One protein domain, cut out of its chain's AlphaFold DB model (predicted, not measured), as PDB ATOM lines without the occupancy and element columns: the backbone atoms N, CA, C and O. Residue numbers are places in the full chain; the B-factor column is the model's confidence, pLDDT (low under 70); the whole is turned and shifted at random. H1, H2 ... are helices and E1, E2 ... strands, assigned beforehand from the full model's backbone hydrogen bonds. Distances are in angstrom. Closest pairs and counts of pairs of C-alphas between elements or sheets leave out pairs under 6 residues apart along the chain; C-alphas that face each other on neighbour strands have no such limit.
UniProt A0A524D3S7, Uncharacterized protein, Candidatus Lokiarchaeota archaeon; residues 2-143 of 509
ATOM      1  N   SER A   2     -20.581 -29.629  -8.284       81.81
ATOM      2  CA  SER A   2     -20.958 -30.983  -7.859       81.81
ATOM      3  C   SER A   2     -22.411 -31.002  -7.379       81.81
ATOM      4  O   SER A   2     -23.013 -29.949  -7.144       81.81
ATOM      5  N   GLU A   3     -22.980 -32.199  -7.268       78.88
ATOM      6  CA  GLU A   3     -24.335 -32.369  -6.751       78.88
ATOM      7  C   GLU A   3     -24.399 -32.013  -5.263       78.88
ATOM      8  O   GLU A   3     -25.313 -31.287  -4.879       78.88
ATOM      9  N   GLU A   4     -23.398 -32.398  -4.452       79.56
ATOM     10  CA  GLU A   4     -23.353 -32.028  -3.025       79.56
ATOM     11  C   GLU A   4     -23.437 -30.511  -2.847       79.56
ATOM     12  O   GLU A   4     -24.272 -30.022  -2.093       79.56
ATOM     13  N   LYS A   5     -22.664 -29.746  -3.628       82.81
ATOM     14  CA  LYS A   5     -22.663 -28.282  -3.541       82.81
ATOM     15  C   LYS A   5     -24.001 -27.644  -3.935       82.81
ATOM     16  O   LYS A   5     -24.311 -26.540  -3.497       82.81
ATOM     17  N   LEU A   6     -24.819 -28.315  -4.749       81.94
ATOM     18  CA  LEU A   6     -26.194 -27.879  -5.010       81.94
ATOM     19  C   LEU A   6     -27.124 -28.191  -3.824       81.94
ATOM     20  O   LEU A   6     -27.960 -27.351  -3.499       81.94
ATOM     21  N   PHE A   7     -26.954 -29.331  -3.144       80.50
ATOM     22  CA  PHE A   7     -27.663 -29.633  -1.891       80.50
ATOM     23  C   PHE A   7     -27.281 -28.659  -0.759       80.50
ATOM     24  O   PHE A   7     -28.167 -28.148  -0.075       80.50
ATOM     25  N   GLU A   8     -25.996 -28.324  -0.603       81.69
ATOM     26  CA  GLU A   8     -25.518 -27.304   0.348       81.69
ATOM     27  C   GLU A   8     -26.159 -25.934   0.087       81.69
ATOM     28  O   GLU A   8     -26.631 -25.279   1.016       81.69
ATOM     29  N   ILE A   9     -26.196 -25.486  -1.175       84.75
ATOM     30  CA  ILE A   9     -26.816 -24.206  -1.554       84.75
ATOM     31  C   ILE A   9     -28.326 -24.233  -1.283       84.75
ATOM     32  O   ILE A   9     -28.860 -23.256  -0.758       84.75
ATOM     33  N   PHE A  10     -29.003 -25.351  -1.567       86.12
ATOM     34  CA  PHE A  10     -30.422 -25.526  -1.254       86.12
ATOM     35  C   PHE A  10     -30.692 -25.385   0.249       86.12
ATOM     36  O   PHE A  10     -31.544 -24.593   0.639       86.12
ATOM     37  N   LEU A  11     -29.929 -26.074   1.099       84.50
ATOM     38  CA  LEU A  11     -30.068 -25.993   2.559       84.50
ATOM     39  C   LEU A  11     -29.753 -24.592   3.107       84.50
ATOM     40  O   LEU A  11     -30.452 -24.100   3.990       84.50
ATOM     41  N   ASN A  12     -28.760 -23.904   2.542       82.94
ATOM     42  CA  ASN A  12     -28.431 -22.526   2.919       82.94
ATOM     43  C   ASN A  12     -29.476 -21.486   2.467       82.94
ATOM     44  O   ASN A  12     -29.505 -20.385   3.018       82.94
ATOM     45  N   HIS A  13     -30.337 -21.818   1.498       84.00
ATOM     46  CA  HIS A  13     -31.500 -21.015   1.101       84.00
ATOM     47  C   HIS A  13     -32.755 -21.379   1.916       84.00
ATOM     48  O   HIS A  13     -33.501 -20.504   2.366       84.00
ATOM     49  N   VAL A  14     -32.973 -22.675   2.144       82.25
ATOM     50  CA  VAL A  14     -34.065 -23.246   2.946       82.25
ATOM     51  C   VAL A  14     -33.616 -23.369   4.408       82.25
ATOM     52  O   VAL A  14     -33.716 -24.422   5.034       82.25
ATOM     53  N   LYS A  15     -33.115 -22.262   4.970       80.31
ATOM     54  CA  LYS A  15     -32.821 -22.180   6.405       80.31
ATOM     55  C   LYS A  15     -34.115 -22.363   7.193       80.31
ATOM     56  O   LYS A  15     -35.053 -21.581   7.033       80.31
ATOM     57  N   PHE A  16     -34.140 -23.396   8.027       85.00
ATOM     58  CA  PHE A  16     -35.137 -23.584   9.070       85.00
ATOM     59  C   PHE A  16     -34.656 -22.891  10.347       85.00
ATOM     60  O   PHE A  16     -33.525 -23.130  10.771       85.00
ATOM     61  N   ASP A  17     -35.507 -22.074  10.965       84.75
ATOM     62  CA  ASP A  17     -35.294 -21.584  12.326       84.75
ATOM     63  C   ASP A  17     -36.317 -22.237  13.263       84.75
ATOM     64  O   ASP A  17     -37.518 -22.241  12.996       84.75
ATOM     65  N   MET A  18     -35.827 -22.798  14.368       87.00
ATOM     66  CA  MET A  18     -36.646 -23.410  15.409       87.00
ATOM     67  C   MET A  18     -37.324 -22.358  16.305       87.00
ATOM     68  O   MET A  18     -38.366 -22.648  16.891       87.00
ATOM     69  N   THR A  19     -36.776 -21.139  16.404       84.62
ATOM     70  CA  THR A  19     -37.298 -20.075  17.285       84.62
ATOM     71  C   THR A  19     -38.761 -19.753  16.977       84.62
ATOM     72  O   THR A  19     -39.582 -19.682  17.889       84.62
ATOM     73  N   GLU A  20     -39.116 -19.677  15.690       84.81
ATOM     74  CA  GLU A  20     -40.465 -19.370  15.208       84.81
ATOM     75  C   GLU A  20     -41.529 -20.399  15.630       84.81
ATOM     76  O   GLU A  20     -42.726 -20.115  15.529       84.81
ATOM     77  N   TYR A  21     -41.124 -21.594  16.069       87.00
ATOM     78  CA  TYR A  21     -42.011 -22.725  16.362       87.00
ATOM     79  C   TYR A  21     -42.183 -22.993  17.863       87.00
ATOM     80  O   TYR A  21     -43.044 -23.798  18.237       87.00
ATOM     81  N   LEU A  22     -41.397 -22.326  18.715       87.62
ATOM     82  CA  LEU A  22     -41.521 -22.386  20.171       87.62
ATOM     83  C   LEU A  22     -42.703 -21.537  20.646       87.62
ATOM     84  O   LEU A  22     -42.817 -20.370  20.283       87.62
ATOM     85  N   LEU A  23     -43.554 -22.111  21.496       86.75
ATOM     86  CA  LEU A  23     -44.643 -21.406  22.176       86.75
ATOM     87  C   LEU A  23     -44.569 -21.632  23.697       86.75
ATOM     88  O   LEU A  23     -44.084 -22.689  24.120       86.75
ATOM     89  N   PRO A  24     -45.062 -20.686  24.521       86.06
ATOM     90  CA  PRO A  24     -45.261 -20.897  25.954       86.06
ATOM     91  C   PRO A  24     -46.181 -22.091  26.244       86.06
ATOM     92  O   PRO A  24     -47.072 -22.423  25.461       86.06
ATOM     93  N   ALA A  25     -46.016 -22.725  27.403       80.81
ATOM     94  CA  ALA A  25     -46.863 -23.843  27.822       80.81
ATOM     95  C   ALA A  25     -48.323 -23.434  28.088       80.81
ATOM     96  O   ALA A  25     -49.220 -24.240  27.843       80.81
ATOM     97  N   GLU A  26     -48.554 -22.188  28.520       74.69
ATOM     98  CA  GLU A  26     -49.884 -21.576  28.698       74.69
ATOM     99  C   GLU A  26     -50.715 -21.613  27.406       74.69
ATOM    100  O   GLU A  26     -51.927 -21.807  27.434       74.69
ATOM    101  N   ASP A  27     -50.043 -21.545  26.257       64.38
ATOM    102  CA  ASP A  27     -50.609 -21.665  24.918       64.38
ATOM    103  C   ASP A  27     -50.956 -23.126  24.542       64.38
ATOM    104  O   ASP A  27     -50.859 -23.510  23.375       64.38
ATOM    105  N   GLU A  28     -51.319 -23.983  25.503       65.56
ATOM    106  CA  GLU A  28     -51.399 -25.449  25.331       65.56
ATOM    107  C   GLU A  28     -50.138 -26.016  24.633       65.56
ATOM    108  O   GLU A  28     -50.195 -26.956  23.833       65.56
ATOM    109  N   GLY A  29     -48.988 -25.370  24.867       66.44
ATOM    110  CA  GLY A  29     -47.839 -25.437  23.964       66.44
ATOM    111  C   GLY A  29     -47.156 -26.801  23.929       66.44
ATOM    112  O   GLY A  29     -46.656 -27.206  22.879       66.44
ATOM    113  N   LEU A  30     -47.173 -27.526  25.050       85.50
ATOM    114  CA  LEU A  30     -46.409 -28.758  25.246       85.50
ATOM    115  C   LEU A  30     -47.176 -30.011  24.804       85.50
ATOM    116  O   LEU A  30     -48.296 -30.267  25.256       85.50
ATOM    117  N   ASN A  31     -46.526 -30.856  24.004       88.81
ATOM    118  CA  ASN A  31     -46.927 -32.256  23.842       88.81
ATOM    119  C   ASN A  31     -46.489 -33.107  25.052       88.81
ATOM    120  O   ASN A  31     -45.734 -32.649  25.907       88.81
ATOM    121  N   ASP A  32     -46.974 -34.345  25.142       89.88
ATOM    122  CA  ASP A  32     -46.826 -35.152  26.361       89.88
ATOM    123  C   ASP A  32     -45.372 -35.564  26.651       89.88
ATOM    124  O   ASP A  32     -44.963 -35.546  27.809       89.88
ATOM    125  N   TYR A  33     -44.554 -35.789  25.616       90.06
ATOM    126  CA  TYR A  33     -43.106 -35.978  25.773       90.06
ATOM    127  C   TYR A  33     -42.424 -34.704  26.294       90.06
ATOM    128  O   TYR A  33     -41.621 -34.768  27.219       90.06
ATOM    129  N   GLN A  34     -42.767 -33.530  25.752       92.25
ATOM    130  CA  GLN A  34     -42.196 -32.258  26.214       92.25
ATOM    131  C   GLN A  34     -42.571 -31.957  27.677       92.25
ATOM    132  O   GLN A  34     -41.762 -31.364  28.389       92.25
ATOM    133  N   LYS A  35     -43.761 -32.380  28.137       91.69
ATOM    134  CA  LYS A  35     -44.161 -32.313  29.556       91.69
ATOM    135  C   LYS A  35     -43.286 -33.231  30.409       91.69
ATOM    136  O   LYS A  35     -42.634 -32.729  31.314       91.69
ATOM    137  N   GLU A  36     -43.225 -34.522  30.075       92.19
ATOM    138  CA  GLU A  36     -42.458 -35.543  30.807       92.19
ATOM    139  C   GLU A  36     -40.963 -35.185  30.907       92.19
ATOM    140  O   GLU A  36     -40.356 -35.296  31.970       92.19
ATOM    141  N   THR A  37     -40.367 -34.707  29.810       92.62
ATOM    142  CA  THR A  37     -38.964 -34.278  29.772       92.62
ATOM    143  C   THR A  37     -38.710 -33.029  30.617       92.62
ATOM    144  O   THR A  37     -37.718 -32.998  31.341       92.62
ATOM    145  N   ILE A  38     -39.588 -32.016  30.578       93.38
ATOM    146  CA  ILE A  38     -39.438 -30.847  31.460       93.38
ATOM    147  C   ILE A  38     -39.658 -31.242  32.924       93.38
ATOM    148  O   ILE A  38     -38.927 -30.766  33.783       93.38
ATOM    149  N   GLU A  39     -40.638 -32.095  33.219       92.62
ATOM    150  CA  GLU A  39     -40.957 -32.540  34.578       92.62
ATOM    151  C   GLU A  39     -39.735 -33.186  35.242       92.62
ATOM    152  O   GLU A  39     -39.257 -32.650  36.242       92.62
ATOM    153  N   LYS A  40     -39.135 -34.200  34.601       91.81
ATOM    154  CA  LYS A  40     -37.886 -34.847  35.054       91.81
ATOM    155  C   LYS A  40     -36.713 -33.871  35.167       91.81
ATOM    156  O   LYS A  40     -35.977 -33.904  36.148       91.81
ATOM    157  N   ALA A  41     -36.552 -32.959  34.206       92.00
ATOM    158  CA  ALA A  41     -35.496 -31.945  34.261       92.00
ATOM    159  C   ALA A  41     -35.679 -30.933  35.412       92.00
ATOM    160  O   ALA A  41     -34.709 -30.381  35.926       92.00
ATOM    161  N   THR A  42     -36.923 -30.681  35.835       92.75
ATOM    162  CA  THR A  42     -37.236 -29.828  36.993       92.75
ATOM    163  C   THR A  42     -37.269 -30.578  38.324       92.75
ATOM    164  O   THR A  42     -37.164 -29.938  39.367       92.75
ATOM    165  N   GLU A  43     -37.394 -31.909  38.314       93.12
ATOM    166  CA  GLU A  43     -37.513 -32.754  39.511       93.12
ATOM    167  C   GLU A  43     -36.302 -32.602  40.440       93.12
ATOM    168  O   GLU A  43     -36.457 -32.291  41.620       93.12
ATOM    169  N   ILE A  44     -35.103 -32.650  39.855       90.81
ATOM    170  CA  ILE A  44     -33.793 -32.449  40.502       90.81
ATOM    171  C   ILE A  44     -33.699 -31.100  41.244       90.81
ATOM    172  O   ILE A  44     -32.924 -30.944  42.187       90.81
ATOM    173  N   LEU A  45     -34.492 -30.108  40.827       89.44
ATOM    174  CA  LEU A  45     -34.471 -28.744  41.349       89.44
ATOM    175  C   LEU A  45     -35.641 -28.415  42.290       89.44
ATOM    176  O   LEU A  45     -35.632 -27.319  42.844       89.44
ATOM    177  N   GLN A  46     -36.620 -29.306  42.511       87.31
ATOM    178  CA  GLN A  46     -37.903 -28.975  43.167       87.31
ATOM    179  C   GLN A  46     -37.772 -28.189  44.483       87.31
ATOM    180  O   GLN A  46     -38.406 -27.144  44.639       87.31
ATOM    181  N   GLU A  47     -36.918 -28.632  45.410       87.31
ATOM    182  CA  GLU A  47     -36.709 -27.947  46.698       87.31
ATOM    183  C   GLU A  47     -36.079 -26.550  46.538       87.31
ATOM    184  O   GLU A  47     -36.290 -25.661  47.368       87.31
ATOM    185  N   ASN A  48     -35.355 -26.324  45.439       89.00
ATOM    186  CA  ASN A  48     -34.603 -25.112  45.134       89.00
ATOM    187  C   ASN A  48     -35.345 -24.091  44.254       89.00
ATOM    188  O   ASN A  48     -34.837 -22.987  44.097       89.00
ATOM    189  N   ILE A  49     -36.541 -24.380  43.732       90.94
ATOM    190  CA  ILE A  49     -37.286 -23.445  42.859       90.94
ATOM    191  C   ILE A  49     -37.882 -22.256  43.652       90.94
ATOM    192  O   ILE A  49     -38.306 -22.421  44.803       90.94
ATOM    193  N   ILE A  50     -37.940 -21.058  43.043       89.81
ATOM    194  CA  ILE A  50     -38.715 -19.890  43.525       89.81
ATOM    195  C   ILE A  50     -39.734 -19.440  42.473       89.81
ATOM    196  O   ILE A  50     -39.381 -18.763  41.513       89.81
ATOM    197  N   GLY A  51     -41.018 -19.699  42.717       86.94
ATOM    198  CA  GLY A  51     -42.097 -19.243  41.836       86.94
ATOM    199  C   GLY A  51     -42.252 -20.101  40.580       86.94
ATOM    200  O   GLY A  51     -41.893 -21.279  40.569       86.94
ATOM    201  N   ASP A  52     -42.842 -19.520  39.539       88.12
ATOM    202  CA  ASP A  52     -43.339 -20.274  38.389       88.12
ATOM    203  C   ASP A  52     -42.250 -20.561  37.345       88.12
ATOM    204  O   ASP A  52     -41.652 -19.657  36.758       88.12
ATOM    205  N   VAL A  53     -42.026 -21.850  37.067       91.31
ATOM    206  CA  VAL A  53     -41.138 -22.307  35.986       91.31
ATOM    207  C   VAL A  53     -41.768 -21.964  34.638       91.31
ATOM    208  O   VAL A  53     -42.797 -22.532  34.266       91.31
ATOM    209  N   GLN A  54     -41.127 -21.084  33.866       92.62
ATOM    210  CA  GLN A  54     -41.607 -20.705  32.536       92.62
ATOM    211  C   GLN A  54     -41.220 -21.778  31.515       92.62
ATOM    212  O   GLN A  54     -40.039 -21.993  31.237       92.62
ATOM    213  N   LYS A  55     -42.218 -22.464  30.953       93.62
ATOM    214  CA  LYS A  55     -42.042 -23.634  30.078       93.62
ATOM    215  C   LYS A  55     -42.378 -23.291  28.627       93.62
ATOM    216  O   LYS A  55     -43.387 -22.642  28.367       93.62
ATOM    217  N   PHE A  56     -41.568 -23.775  27.690       92.19
ATOM    218  CA  PHE A  56     -41.694 -23.543  26.250       92.19
ATOM    219  C   PHE A  56     -41.493 -24.850  25.472       92.19
ATOM    220  O   PHE A  56     -40.673 -25.692  25.847       92.19
ATOM    221  N   GLY A  57     -42.200 -25.020  24.355       91.19
ATOM    222  CA  GLY A  57     -42.060 -26.203  23.504       91.19
ATOM    223  C   GLY A  57     -42.420 -25.949  22.048       91.19
ATOM    224  O   GLY A  57     -43.193 -25.046  21.726       91.19
ATOM    225  N   GLY A  58     -41.839 -26.749  21.155       87.62
ATOM    226  CA  GLY A  58     -42.162 -26.716  19.736       87.62
ATOM    227  C   GLY A  58     -43.533 -27.333  19.463       87.62
ATOM    228  O   GLY A  58     -43.713 -28.546  19.598       87.62
ATOM    229  N   ASN A  59     -44.505 -26.515  19.054       83.50
ATOM    230  CA  ASN A  59     -45.874 -26.972  18.808       83.50
ATOM    231  C   ASN A  59     -46.193 -27.010  17.308       83.50
ATOM    232  O   ASN A  59     -46.486 -25.981  16.692       83.50
ATOM    233  N   PHE A  60     -46.182 -28.209  16.715       80.81
ATOM    234  CA  PHE A  60     -46.508 -28.386  15.294       80.81
ATOM    235  C   PHE A  60     -47.968 -28.029  14.966       80.81
ATOM    236  O   PHE A  60     -48.229 -27.481  13.900       80.81
ATOM    237  N   LYS A  61     -48.928 -28.299  15.866       80.50
ATOM    238  CA  LYS A  61     -50.363 -28.064  15.608       80.50
ATOM    239  C   LYS A  61     -50.672 -26.571  15.467       80.50
ATOM    240  O   LYS A  61     -51.318 -26.171  14.503       80.50
ATOM    241  N   LYS A  62     -50.187 -25.737  16.393       81.94
ATOM    242  CA  LYS A  62     -50.387 -24.278  16.341       81.94
ATOM    243  C   LYS A  62     -49.566 -23.614  15.225       81.94
ATOM    244  O   LYS A  62     -50.049 -22.668  14.607       81.94
ATOM    245  N   ASN A  63     -48.387 -24.148  14.889       84.50
ATOM    246  CA  ASN A  63     -47.531 -23.621  13.814       84.50
ATOM    247  C   ASN A  63     -47.729 -24.290  12.435       84.50
ATOM    248  O   ASN A  63     -46.957 -24.021  11.515       84.50
ATOM    249  N   GLU A  64     -48.769 -25.112  12.237       86.38
ATOM    250  CA  GLU A  64     -48.988 -25.874  10.992       86.38
ATOM    251  C   GLU A  64     -49.053 -24.970   9.741       86.38
ATOM    252  O   GLU A  64     -48.613 -25.363   8.659       86.38
ATOM    253  N   LYS A  65     -49.556 -23.735   9.881       88.19
ATOM    254  CA  LYS A  65     -49.573 -22.734   8.799       88.19
ATOM    255  C   LYS A  65     -48.161 -22.284   8.407       88.19
ATOM    256  O   LYS A  65     -47.810 -22.411   7.238       88.19
ATOM    257  N   LYS A  66     -47.338 -21.866   9.382       87.75
ATOM    258  CA  LYS A  66     -45.925 -21.497   9.158       87.75
ATOM    259  C   LYS A  66     -45.151 -22.651   8.522       87.75
ATOM    260  O   LYS A  66     -44.418 -22.454   7.559       87.75
ATOM    261  N   PHE A  67     -45.379 -23.875   9.006       90.06
ATOM    262  CA  PHE A  67     -44.717 -25.060   8.467       90.06
ATOM    263  C   PHE A  67     -45.083 -25.315   6.997       90.06
ATOM    264  O   PHE A  67     -44.209 -25.648   6.205       90.06
ATOM    265  N   LYS A  68     -46.346 -25.110   6.601       90.50
ATOM    266  CA  LYS A  68     -46.779 -25.215   5.194       90.50
ATOM    267  C   LYS A  68     -46.226 -24.092   4.316       90.50
ATOM    268  O   LYS A  68     -45.951 -24.318   3.142       90.50
ATOM    269  N   GLU A  69     -46.035 -22.897   4.866       90.50
ATOM    270  CA  GLU A  69     -45.364 -21.787   4.177       90.50
ATOM    271  C   GLU A  69     -43.866 -22.087   3.971       90.50
ATOM    272  O   GLU A  69     -43.342 -21.868   2.878       90.50
ATOM    273  N   PHE A  70     -43.202 -22.692   4.964       90.50
ATOM    274  CA  PHE A  70     -41.831 -23.205   4.865       90.50
ATOM    275  C   PHE A  70     -41.697 -24.363   3.858       90.50
ATOM    276  O   PHE A  70     -40.837 -24.314   2.980       90.50
ATOM    277  N   GLU A  71     -42.577 -25.368   3.924       91.12
ATOM    278  CA  GLU A  71     -42.656 -26.489   2.974       91.12
ATOM    279  C   GLU A  71     -42.840 -25.983   1.537       91.12
ATOM    280  O   GLU A  71     -42.081 -26.356   0.641       91.12
ATOM    281  N   LYS A  72     -43.774 -25.048   1.326       92.00
ATOM    282  CA  LYS A  72     -43.992 -24.407   0.026       92.00
ATOM    283  C   LYS A  72     -42.751 -23.642  -0.455       92.00
ATOM    284  O   LYS A  72     -42.363 -23.805  -1.610       92.00
ATOM    285  N   LYS A  73     -42.105 -22.843   0.403       90.62
ATOM    286  CA  LYS A  73     -40.861 -22.116   0.076       90.62
ATOM    287  C   LYS A  73     -39.743 -23.081  -0.343       90.62
ATOM    288  O   LYS A  73     -39.007 -22.794  -1.288       90.62
ATOM    289  N   ALA A  74     -39.641 -24.236   0.316       89.81
ATOM    290  CA  ALA A  74     -38.688 -25.286  -0.031       89.81
ATOM    291  C   ALA A  74     -39.007 -25.949  -1.386       89.81
ATOM    292  O   ALA A  74     -38.098 -26.172  -2.188       89.81
ATOM    293  N   GLU A  75     -40.286 -26.215  -1.684       90.06
ATOM    294  CA  GLU A  75     -40.697 -26.704  -3.007       90.06
ATOM    295  C   GLU A  75     -40.451 -25.669  -4.120       90.06
ATOM    296  O   GLU A  75     -39.971 -26.035  -5.195       90.06
ATOM    297  N   GLU A  76     -40.720 -24.381  -3.880       90.62
ATOM    298  CA  GLU A  76     -40.483 -23.295  -4.844       90.62
ATOM    299  C   GLU A  76     -38.984 -23.080  -5.129       90.62
ATOM    300  O   GLU A  76     -38.596 -22.927  -6.290       90.62
ATOM    301  N   GLU A  77     -38.116 -23.158  -4.114       88.69
ATOM    302  CA  GLU A  77     -36.658 -23.157  -4.302       88.69
ATOM    303  C   GLU A  77     -36.211 -24.395  -5.109       88.69
ATOM    304  O   GLU A  77     -35.511 -24.239  -6.111       88.69
ATOM    305  N   MET A  78     -36.697 -25.605  -4.785       89.69
ATOM    306  CA  MET A  78     -36.413 -26.847  -5.536       89.69
ATOM    307  C   MET A  78     -36.854 -26.780  -7.011       89.69
ATOM    308  O   MET A  78     -36.282 -27.457  -7.871       89.69
ATOM    309  N   MET A  79     -37.883 -25.994  -7.338       87.31
ATOM    310  CA  MET A  79     -38.362 -25.850  -8.714       87.31
ATOM    311  C   MET A  79     -37.390 -25.087  -9.629       87.31
ATOM    312  O   MET A  79     -37.517 -25.227 -10.849       87.31
ATOM    313  N   GLN A  80     -36.426 -24.336  -9.080       89.19
ATOM    314  CA  GLN A  80     -35.500 -23.501  -9.852       89.19
ATOM    315  C   GLN A  80     -34.618 -24.297 -10.825       89.19
ATOM    316  O   GLN A  80     -34.133 -25.393 -10.537       89.19
ATOM    317  N   ASP A  81     -34.333 -23.677 -11.973       85.56
ATOM    318  CA  ASP A  81     -33.576 -24.260 -13.089       85.56
ATOM    319  C   ASP A  81     -32.229 -24.883 -12.693       85.56
ATOM    320  O   ASP A  81     -31.848 -25.922 -13.234       85.56
ATOM    321  N   LYS A  82     -31.545 -24.293 -11.705       87.25
ATOM    322  CA  LYS A  82     -30.243 -24.746 -11.192       87.25
ATOM    323  C   LYS A  82     -30.265 -26.142 -10.546       87.25
ATOM    324  O   LYS A  82     -29.213 -26.767 -10.454       87.25
ATOM    325  N   TYR A  83     -31.437 -26.651 -10.152       86.94
ATOM    326  CA  TYR A  83     -31.605 -27.981  -9.552       86.94
ATOM    327  C   TYR A  83     -32.165 -29.036 -10.520       86.94
ATOM    328  O   TYR A  83     -32.390 -30.175 -10.111       86.94
ATOM    329  N   LYS A  84     -32.392 -28.705 -11.804       85.25
ATOM    330  CA  LYS A  84     -33.032 -29.609 -12.786       85.25
ATOM    331  C   LYS A  84     -32.388 -30.998 -12.889       85.25
ATOM    332  O   LYS A  84     -33.118 -31.959 -13.120       85.25
ATOM    333  N   SER A  85     -31.073 -31.113 -12.698       83.75
ATOM    334  CA  SER A  85     -30.340 -32.388 -12.694       83.75
ATOM    335  C   SER A  85     -30.656 -33.266 -11.477       83.75
ATOM    336  O   SER A  85     -30.937 -34.448 -11.640       83.75
ATOM    337  N   ILE A  86     -30.666 -32.685 -10.273       85.00
ATOM    338  CA  ILE A  86     -30.813 -33.408  -8.995       85.00
ATOM    339  C   ILE A  86     -32.254 -33.459  -8.462       85.00
ATOM    340  O   ILE A  86     -32.512 -34.020  -7.401       85.00
ATOM    341  N   LYS A  87     -33.219 -32.881  -9.185       86.56
ATOM    342  CA  LYS A  87     -34.604 -32.650  -8.730       86.56
ATOM    343  C   LYS A  87     -35.343 -33.893  -8.214       86.56
ATOM    344  O   LYS A  87     -36.228 -33.765  -7.372       86.56
ATOM    345  N   LYS A  88     -35.013 -35.088  -8.717       86.81
ATOM    346  CA  LYS A  88     -35.596 -36.355  -8.240       86.81
ATOM    347  C   LYS A  88     -35.106 -36.682  -6.825       86.81
ATOM    348  O   LYS A  88     -35.925 -36.903  -5.936       86.81
ATOM    349  N   ASP A  89     -33.793 -36.672  -6.637       85.38
ATOM    350  CA  ASP A  89     -33.119 -36.972  -5.375       85.38
ATOM    351  C   ASP A  89     -33.455 -35.911  -4.330       85.38
ATOM    352  O   ASP A  89     -33.853 -36.240  -3.217       85.38
ATOM    353  N   LEU A  90     -33.400 -34.632  -4.717       86.12
ATOM    354  CA  LEU A  90     -33.695 -33.513  -3.829       86.12
ATOM    355  C   LEU A  90     -35.166 -33.506  -3.376       86.12
ATOM    356  O   LEU A  90     -35.440 -33.139  -2.240       86.12
ATOM    357  N   LYS A  91     -36.107 -34.021  -4.187       88.62
ATOM    358  CA  LYS A  91     -37.492 -34.276  -3.745       88.62
ATOM    359  C   LYS A  91     -37.605 -35.450  -2.759       88.62
ATOM    360  O   LYS A  91     -38.466 -35.420  -1.881       88.62
ATOM    361  N   GLY A  92     -36.765 -36.477  -2.899       87.69
ATOM    362  CA  GLY A  92     -36.654 -37.568  -1.927       87.69
ATOM    363  C   GLY A  92     -36.137 -37.054  -0.583       87.69
ATOM    364  O   GLY A  92     -36.831 -37.166   0.427       87.69
ATOM    365  N   PHE A  93     -34.980 -36.389  -0.615       88.31
ATOM    366  CA  PHE A  93     -34.363 -35.723   0.528       88.31
ATOM    367  C   PHE A  93     -35.319 -34.749   1.219       88.31
ATOM    368  O   PHE A  93     -35.531 -34.879   2.417       88.31
ATOM    369  N   LEU A  94     -35.954 -33.826   0.484       89.62
ATOM    370  CA  LEU A  94     -36.859 -32.823   1.056       89.62
ATOM    371  C   LEU A  94     -38.004 -33.468   1.854       89.62
ATOM    372  O   LEU A  94     -38.361 -32.976   2.921       89.62
ATOM    373  N   LYS A  95     -38.539 -34.607   1.396       89.62
ATOM    374  CA  LYS A  95     -39.576 -35.351   2.126       89.62
ATOM    375  C   LYS A  95     -39.053 -35.957   3.436       89.62
ATOM    376  O   LYS A  95     -39.771 -35.943   4.437       89.62
ATOM    377  N   THR A  96     -37.830 -36.487   3.445       90.69
ATOM    378  CA  THR A  96     -37.172 -36.995   4.663       90.69
ATOM    379  C   THR A  96     -36.822 -35.845   5.610       90.69
ATOM    380  O   THR A  96     -37.174 -35.890   6.784       90.69
ATOM    381  N   TYR A  97     -36.246 -34.764   5.082       90.50
ATOM    382  CA  TYR A  97     -35.902 -33.545   5.806       90.50
ATOM    383  C   TYR A  97     -37.123 -32.913   6.484       90.50
ATOM    384  O   TYR A  97     -37.101 -32.740   7.695       90.50
ATOM    385  N   LEU A  98     -38.231 -32.673   5.774       91.06
ATOM    386  CA  LEU A  98     -39.463 -32.128   6.370       91.06
ATOM    387  C   LEU A  98     -40.031 -33.027   7.481       91.06
ATOM    388  O   LEU A  98     -40.501 -32.525   8.502       91.06
ATOM    389  N   LYS A  99     -39.945 -34.357   7.332       92.12
ATOM    390  CA  LYS A  99     -40.334 -35.309   8.387       92.12
ATOM    391  C   LYS A  99     -39.440 -35.168   9.626       92.12
ATOM    392  O   LYS A  99     -39.956 -35.175  10.742       92.12
ATOM    393  N   SER A 100     -38.130 -35.021   9.446       92.06
ATOM    394  CA  SER A 100     -37.171 -34.874  10.547       92.06
ATOM    395  C   SER A 100     -37.221 -33.479  11.190       92.06
ATOM    396  O   SER A 100     -37.173 -33.389  12.410       92.06
ATOM    397  N   VAL A 101     -37.447 -32.403  10.426       91.44
ATOM    398  CA  VAL A 101     -37.726 -31.044  10.942       91.44
ATOM    399  C   VAL A 101     -39.028 -31.023  11.748       91.44
ATOM    400  O   VAL A 101     -39.089 -30.418  12.816       91.44
ATOM    401  N   ARG A 102     -40.074 -31.734  11.309       91.62
ATOM    402  CA  ARG A 102     -41.291 -31.882  12.116       91.62
ATOM    403  C   ARG A 102     -41.004 -32.565  13.460       91.62
ATOM    404  O   ARG A 102     -41.464 -32.074  14.490       91.62
ATOM    405  N   LYS A 103     -40.230 -33.656  13.464       91.69
ATOM    406  CA  LYS A 103     -39.787 -34.308  14.708       91.69
ATOM    407  C   LYS A 103     -38.922 -33.368  15.564       91.69
ATOM    408  O   LYS A 103     -39.095 -33.356  16.773       91.69
ATOM    409  N   LEU A 104     -38.051 -32.549  14.961       92.00
ATOM    410  CA  LEU A 104     -37.224 -31.550  15.657       92.00
ATOM    411  C   LEU A 104     -38.102 -30.570  16.448       92.00
ATOM    412  O   LEU A 104     -37.847 -30.338  17.628       92.00
ATOM    413  N   ILE A 105     -39.176 -30.062  15.832       91.31
ATOM    414  CA  ILE A 105     -40.180 -29.224  16.504       91.31
ATOM    415  C   ILE A 105     -40.822 -30.001  17.663       91.31
ATOM    416  O   ILE A 105     -40.795 -29.543  18.802       91.31
ATOM    417  N   GLU A 106     -41.346 -31.199  17.398       91.00
ATOM    418  CA  GLU A 106     -42.037 -32.026  18.400       91.00
ATOM    419  C   GLU A 106     -41.109 -32.502  19.551       91.00
ATOM    420  O   GLU A 106     -41.601 -32.821  20.635       91.00
ATOM    421  N   ARG A 107     -39.778 -32.497  19.366       91.94
ATOM    422  CA  ARG A 107     -38.764 -32.853  20.380       91.94
ATOM    423  C   ARG A 107     -38.124 -31.667  21.109       91.94
ATOM    424  O   ARG A 107     -37.600 -31.857  22.205       91.94
ATOM    425  N   THR A 108     -38.152 -30.461  20.548       92.94
ATOM    426  CA  THR A 108     -37.509 -29.296  21.181       92.94
ATOM    427  C   THR A 108     -38.384 -28.732  22.301       92.94
ATOM    428  O   THR A 108     -39.532 -28.346  22.065       92.94
ATOM    429  N   CYS A 109     -37.834 -28.632  23.511       93.75
ATOM    430  CA  CYS A 109     -38.430 -27.906  24.630       93.75
ATOM    431  C   CYS A 109     -37.376 -27.198  25.496       93.75
ATOM    432  O   CYS A 109     -36.170 -27.404  25.348       93.75
ATOM    433  N   LEU A 110     -37.863 -26.290  26.342       94.56
ATOM    434  CA  LEU A 110     -37.097 -25.299  27.094       94.56
ATOM    435  C   LEU A 110     -37.840 -24.987  28.403       94.56
ATOM    436  O   LEU A 110     -39.066 -24.861  28.404       94.56
ATOM    437  N   ALA A 111     -37.111 -24.818  29.503       94.44
ATOM    438  CA  ALA A 111     -37.653 -24.326  30.765       94.44
ATOM    439  C   ALA A 111     -36.692 -23.329  31.426       94.44
ATOM    440  O   ALA A 111     -35.512 -23.632  31.599       94.44
ATOM    441  N   TYR A 112     -37.209 -22.165  31.827       93.94
ATOM    442  CA  TYR A 112     -36.516 -21.233  32.719       93.94
ATOM    443  C   TYR A 112     -36.932 -21.530  34.159       93.94
ATOM    444  O   TYR A 112     -38.120 -21.485  34.489       93.94
ATOM    445  N   ILE A 113     -35.951 -21.862  34.992       94.00
ATOM    446  CA  ILE A 113     -36.119 -22.395  36.340       94.00
ATOM    447  C   ILE A 113     -35.499 -21.387  37.331       94.00
ATOM    448  O   ILE A 113     -34.284 -21.410  37.542       94.00
ATOM    449  N   PRO A 114     -36.290 -20.466  37.912       92.69
ATOM    450  CA  PRO A 114     -35.815 -19.541  38.948       92.69
ATOM    451  C   PRO A 114     -35.478 -20.289  40.250       92.69
ATOM    452  O   PRO A 114     -36.240 -21.162  40.669       92.69
ATOM    453  N   VAL A 115     -34.353 -19.959  40.902       91.31
ATOM    454  CA  VAL A 115     -33.774 -20.769  42.001       91.31
ATOM    455  C   VAL A 115     -33.368 -19.981  43.261       91.31
ATOM    456  O   VAL A 115     -33.193 -18.767  43.208       91.31
ATOM    457  N   LYS A 116     -33.235 -20.675  44.411       85.25
ATOM    458  CA  LYS A 116     -32.927 -20.077  45.734       85.25
ATOM    459  C   LYS A 116     -31.436 -19.827  45.988       85.25
ATOM    460  O   LYS A 116     -31.021 -18.685  46.144       85.25
ATOM    461  N   GLU A 117     -30.658 -20.903  46.111       72.12
ATOM    462  CA  GLU A 117     -29.338 -20.906  46.764       72.12
ATOM    463  C   GLU A 117     -28.285 -21.562  45.860       72.12
ATOM    464  O   GLU A 117     -27.690 -22.589  46.174       72.12
ATOM    465  N   LEU A 118     -28.098 -20.976  44.678       77.06
ATOM    466  CA  LEU A 118     -27.216 -21.467  43.618       77.06
ATOM    467  C   LEU A 118     -26.441 -20.279  43.001       77.06
ATOM    468  O   LEU A 118     -26.832 -19.128  43.214       77.06
ATOM    469  N   PRO A 119     -25.338 -20.491  42.251       82.19
ATOM    470  CA  PRO A 119     -24.544 -19.383  41.701       82.19
ATOM    471  C   PRO A 119     -25.240 -18.598  40.566       82.19
ATOM    472  O   PRO A 119     -24.736 -17.548  40.153       82.19
ATOM    473  N   TRP A 120     -26.391 -19.080  40.081       88.50
ATOM    474  CA  TRP A 120     -27.262 -18.430  39.091       88.50
ATOM    475  C   TRP A 120     -28.530 -17.865  39.752       88.50
ATOM    476  O   TRP A 120     -28.956 -18.342  40.799       88.50
ATOM    477  N   VAL A 121     -29.180 -16.897  39.097       85.19
ATOM    478  CA  VAL A 121     -30.547 -16.450  39.459       85.19
ATOM    479  C   VAL A 121     -31.608 -17.346  38.806       85.19
ATOM    480  O   VAL A 121     -32.601 -17.716  39.431       85.19
ATOM    481  N   ASP A 122     -31.363 -17.730  37.554       89.75
ATOM    482  CA  ASP A 122     -32.167 -18.667  36.780       89.75
ATOM    483  C   ASP A 122     -31.253 -19.776  36.244       89.75
ATOM    484  O   ASP A 122     -30.187 -19.491  35.694       89.75
ATOM    485  N   VAL A 123     -31.697 -21.026  36.349       94.12
ATOM    486  CA  VAL A 123     -31.150 -22.156  35.588       94.12
ATOM    487  C   VAL A 123     -32.035 -22.370  34.369       94.12
ATOM    488  O   VAL A 123     -33.260 -22.309  34.462       94.12
ATOM    489  N   VAL A 124     -31.440 -22.638  33.213       95.44
ATOM    490  CA  VAL A 124     -32.173 -22.910  31.977       95.44
ATOM    491  C   VAL A 124     -31.927 -24.351  31.554       95.44
ATOM    492  O   VAL A 124     -30.786 -24.745  31.331       95.44
ATOM    493  N   PHE A 125     -33.000 -25.131  31.435       96.06
ATOM    494  CA  PHE A 125     -32.984 -26.467  30.841       96.06
ATOM    495  C   PHE A 125     -33.458 -26.406  29.389       96.06
ATOM    496  O   PHE A 125     -34.406 -25.681  29.073       96.06
ATOM    497  N   ARG A 126     -32.859 -27.212  28.508       95.00
ATOM    498  CA  ARG A 126     -33.262 -27.315  27.104       95.00
ATOM    499  C   ARG A 126     -32.927 -28.688  26.516       95.00
ATOM    500  O   ARG A 126     -31.833 -29.204  26.742       95.00
ATOM    501  N   THR A 127     -33.792 -29.239  25.665       94.44
ATOM    502  CA  THR A 127     -33.386 -30.339  24.771       94.44
ATOM    503  C   THR A 127     -32.587 -29.800  23.579       94.44
ATOM    504  O   THR A 127     -32.872 -28.731  23.027       94.44
ATOM    505  N   THR A 128     -31.560 -30.536  23.158       91.81
ATOM    506  CA  THR A 128     -30.668 -30.162  22.047       91.81
ATOM    507  C   THR A 128     -30.729 -31.151  20.871       91.81
ATOM    508  O   THR A 128     -29.681 -31.564  20.371       91.81
ATOM    509  N   PRO A 129     -31.931 -31.533  20.380       90.12
ATOM    510  CA  PRO A 129     -32.043 -32.446  19.250       90.12
ATOM    511  C   PRO A 129     -31.399 -31.831  17.999       90.12
ATOM    512  O   PRO A 129     -31.545 -30.633  17.740       90.12
ATOM    513  N   ARG A 130     -30.676 -32.641  17.217       85.56
ATOM    514  CA  ARG A 130     -29.887 -32.172  16.062       85.56
ATOM    515  C   ARG A 130     -30.279 -32.907  14.790       85.56
ATOM    516  O   ARG A 130     -30.407 -34.130  14.792       85.56
ATOM    517  N   LEU A 131     -30.447 -32.154  13.704       86.31
ATOM    518  CA  LEU A 131     -30.586 -32.716  12.363       86.31
ATOM    519  C   LEU A 131     -29.201 -33.005  11.797       86.31
ATOM    520  O   LEU A 131     -28.413 -32.082  11.602       86.31
ATOM    521  N   GLU A 132     -28.930 -34.272  11.512       83.56
ATOM    522  CA  GLU A 132     -27.714 -34.693  10.832       83.56
ATOM    523  C   GLU A 132     -28.017 -35.023   9.369       83.56
ATOM    524  O   GLU A 132     -29.043 -35.624   9.049       83.56
ATOM    525  N   ILE A 133     -27.135 -34.594   8.463       83.12
ATOM    526  CA  ILE A 133     -27.313 -34.734   7.016       83.12
ATOM    527  C   ILE A 133     -26.140 -35.550   6.473       83.12
ATOM    528  O   ILE A 133     -25.054 -35.022   6.243       83.12
ATOM    529  N   LYS A 134     -26.377 -36.852   6.291       77.06
ATOM    530  CA  LYS A 134     -25.442 -37.843   5.737       77.06
ATOM    531  C   LYS A 134     -26.041 -38.411   4.447       77.06
ATOM    532  O   LYS A 134     -27.246 -38.619   4.372       77.06
ATOM    533  N   ASP A 135     -25.221 -38.593   3.413       73.88
ATOM    534  CA  ASP A 135     -25.555 -39.289   2.153       73.88
ATOM    535  C   ASP A 135     -26.890 -38.915   1.460       73.88
ATOM    536  O   ASP A 135     -27.521 -39.737   0.800       73.88
ATOM    537  N   ARG A 136     -27.290 -37.634   1.534       74.12
ATOM    538  CA  ARG A 136     -28.573 -37.092   1.019       74.12
ATOM    539  C   ARG A 136     -29.822 -37.590   1.764       74.12
ATOM    540  O   ARG A 136     -30.931 -37.477   1.236       74.12
ATOM    541  N   GLU A 137     -29.673 -38.060   2.998       79.62
ATOM    542  CA  GLU A 137     -30.761 -38.255   3.957       79.62
ATOM    543  C   GLU A 137     -30.645 -37.261   5.132       79.62
ATOM    544  O   GLU A 137     -29.685 -36.495   5.229       79.62
ATOM    545  N   ALA A 138     -31.677 -37.196   5.976       83.69
ATOM    546  CA  ALA A 138     -31.760 -36.264   7.102       83.69
ATOM    547  C   ALA A 138     -32.255 -37.003   8.348       83.69
ATOM    548  O   ALA A 138     -33.461 -37.220   8.514       83.69
ATOM    549  N   GLU A 139     -31.329 -37.391   9.213       86.06
ATOM    550  CA  GLU A 139     -31.627 -38.074  10.469       86.06
ATOM    551  C   GLU A 139     -31.834 -37.059  11.599       86.06
ATOM    552  O   GLU A 139     -31.362 -35.922  11.536       86.06
ATOM    553  N   LEU A 140     -32.584 -37.452  12.633       86.38
ATOM    554  CA  LEU A 140     -32.755 -36.650  13.841       86.38
ATOM    555  C   LEU A 140     -32.166 -37.405  15.025       86.38
ATOM    556  O   LEU A 140     -32.621 -38.501  15.351       86.38
ATOM    557  N   ILE A 141     -31.197 -36.777  15.677       85.38
ATOM    558  CA  ILE A 141     -30.614 -37.234  16.933       85.38
ATOM    559  C   ILE A 141     -31.413 -36.565  18.048       85.38
ATOM    560  O   ILE A 141     -31.462 -35.338  18.128       85.38
ATOM    561  N   GLU A 142     -32.109 -37.369  18.847       83.81
ATOM    562  CA  GLU A 142     -33.163 -36.909  19.771       83.81
ATOM    563  C   GLU A 142     -32.712 -36.867  21.239       83.81
ATOM    564  O   GLU A 142     -33.447 -36.361  22.081       83.81
ATOM    565  N   ASP A 143     -31.522 -37.393  21.532       80.00
ATOM    566  CA  ASP A 143     -31.086 -37.762  22.884       80.00
ATOM    567  C   ASP A 143     -30.411 -36.614  23.669       80.00
ATOM    568  O   ASP A 143     -30.315 -36.672  24.890       80.00
TER     569      ASP A 143
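Overview. This is residues 2 to 143 of the 509 residues of an uncharacterized protein of Candidatus Lokiarchaeota archaeon (UniProt A0A524D3S7). The domain is a long rod of two lobes set end to end: an antiparallel sheet with H2 over one face makes one lobe, and the helical hairpin of H3 and H4, with H1 near its far end, makes the other. The small strand hairpin of E5 and E6 packs along H4. The 142 printed residues hold four named helices and six named strands, in the order H1 E1 H2 E2 H3 H4 E3 E4 E5 E6, a mixed class. The larger sheet has the order E1 - E2 - E3 - E4 and forms two layers with H2, a helix on one face of a sheet. The whole is loose, with a radius of gyration of the C-alphas of 18.5 A and spans of 60 by 27 by 22 A.

Arrangement. H1, residues 3 to 13, and H3, residues 64 to 78, only just touch, only at their ends, with 3 pairs of C-alphas within 8 A; the closest are Phe 10 and Glu 77, 7.3 A apart. E1, residues 22 to 24, is an edge strand antiparallel to E2, residues 54 to 58, with N 23 and O 57 3.0 A apart, within hydrogen-bond range. E2 is antiparallel to E3, residues 109 to 114, with N 56 and O 110 at 2.8 A. E3 and E4, residues 122 to 127, form a hairpin, with N 113 and O 123 at 2.8 A. H2, residues 32 to 43, is on this sheet at a height of 9.2 A; its closest C-alphas to E3 are those of Gln 34 and Cys 109, 6.0 A. H3 and H4, residues 87 to 107, form a helical hairpin at a shallow tilt of 24 degrees, opposite ways; their closest C-alphas, of Met 78 and Lys 87, are 6.9 A apart. H4 only grazes the sheet, with residues 102 to 107. E4 runs on into E5, residues 130 to 132, at 31 degrees. E5 and E6, residues 139 to 141, form a hairpin, with N 132 and O 139 at 2.9 A. The closest C-alphas of H4 and E6 are those of Ser 100 and Leu 140, 5.8 A. Every O i to N i+4 pair in H1, H2, H3 and H4 is within hydrogen-bond range.

Along the chain. H1 begins at C-alpha 3, (-24.335, -32.369, -6.751). H2 is 16.3 A long, H3 20.8 A and H4 29.4 A; E3 and E4 are 16.8 A each. E6 ends at C-alpha 141, (-30.614, -37.234, 16.933).

Size, cuts and confidence. The C-alphas farthest apart, of Ser 85 and Glu 117, are 60.6 A apart. The printed part has no cut, and no link is long. Residues 27 to 29 have pLDDT under 70.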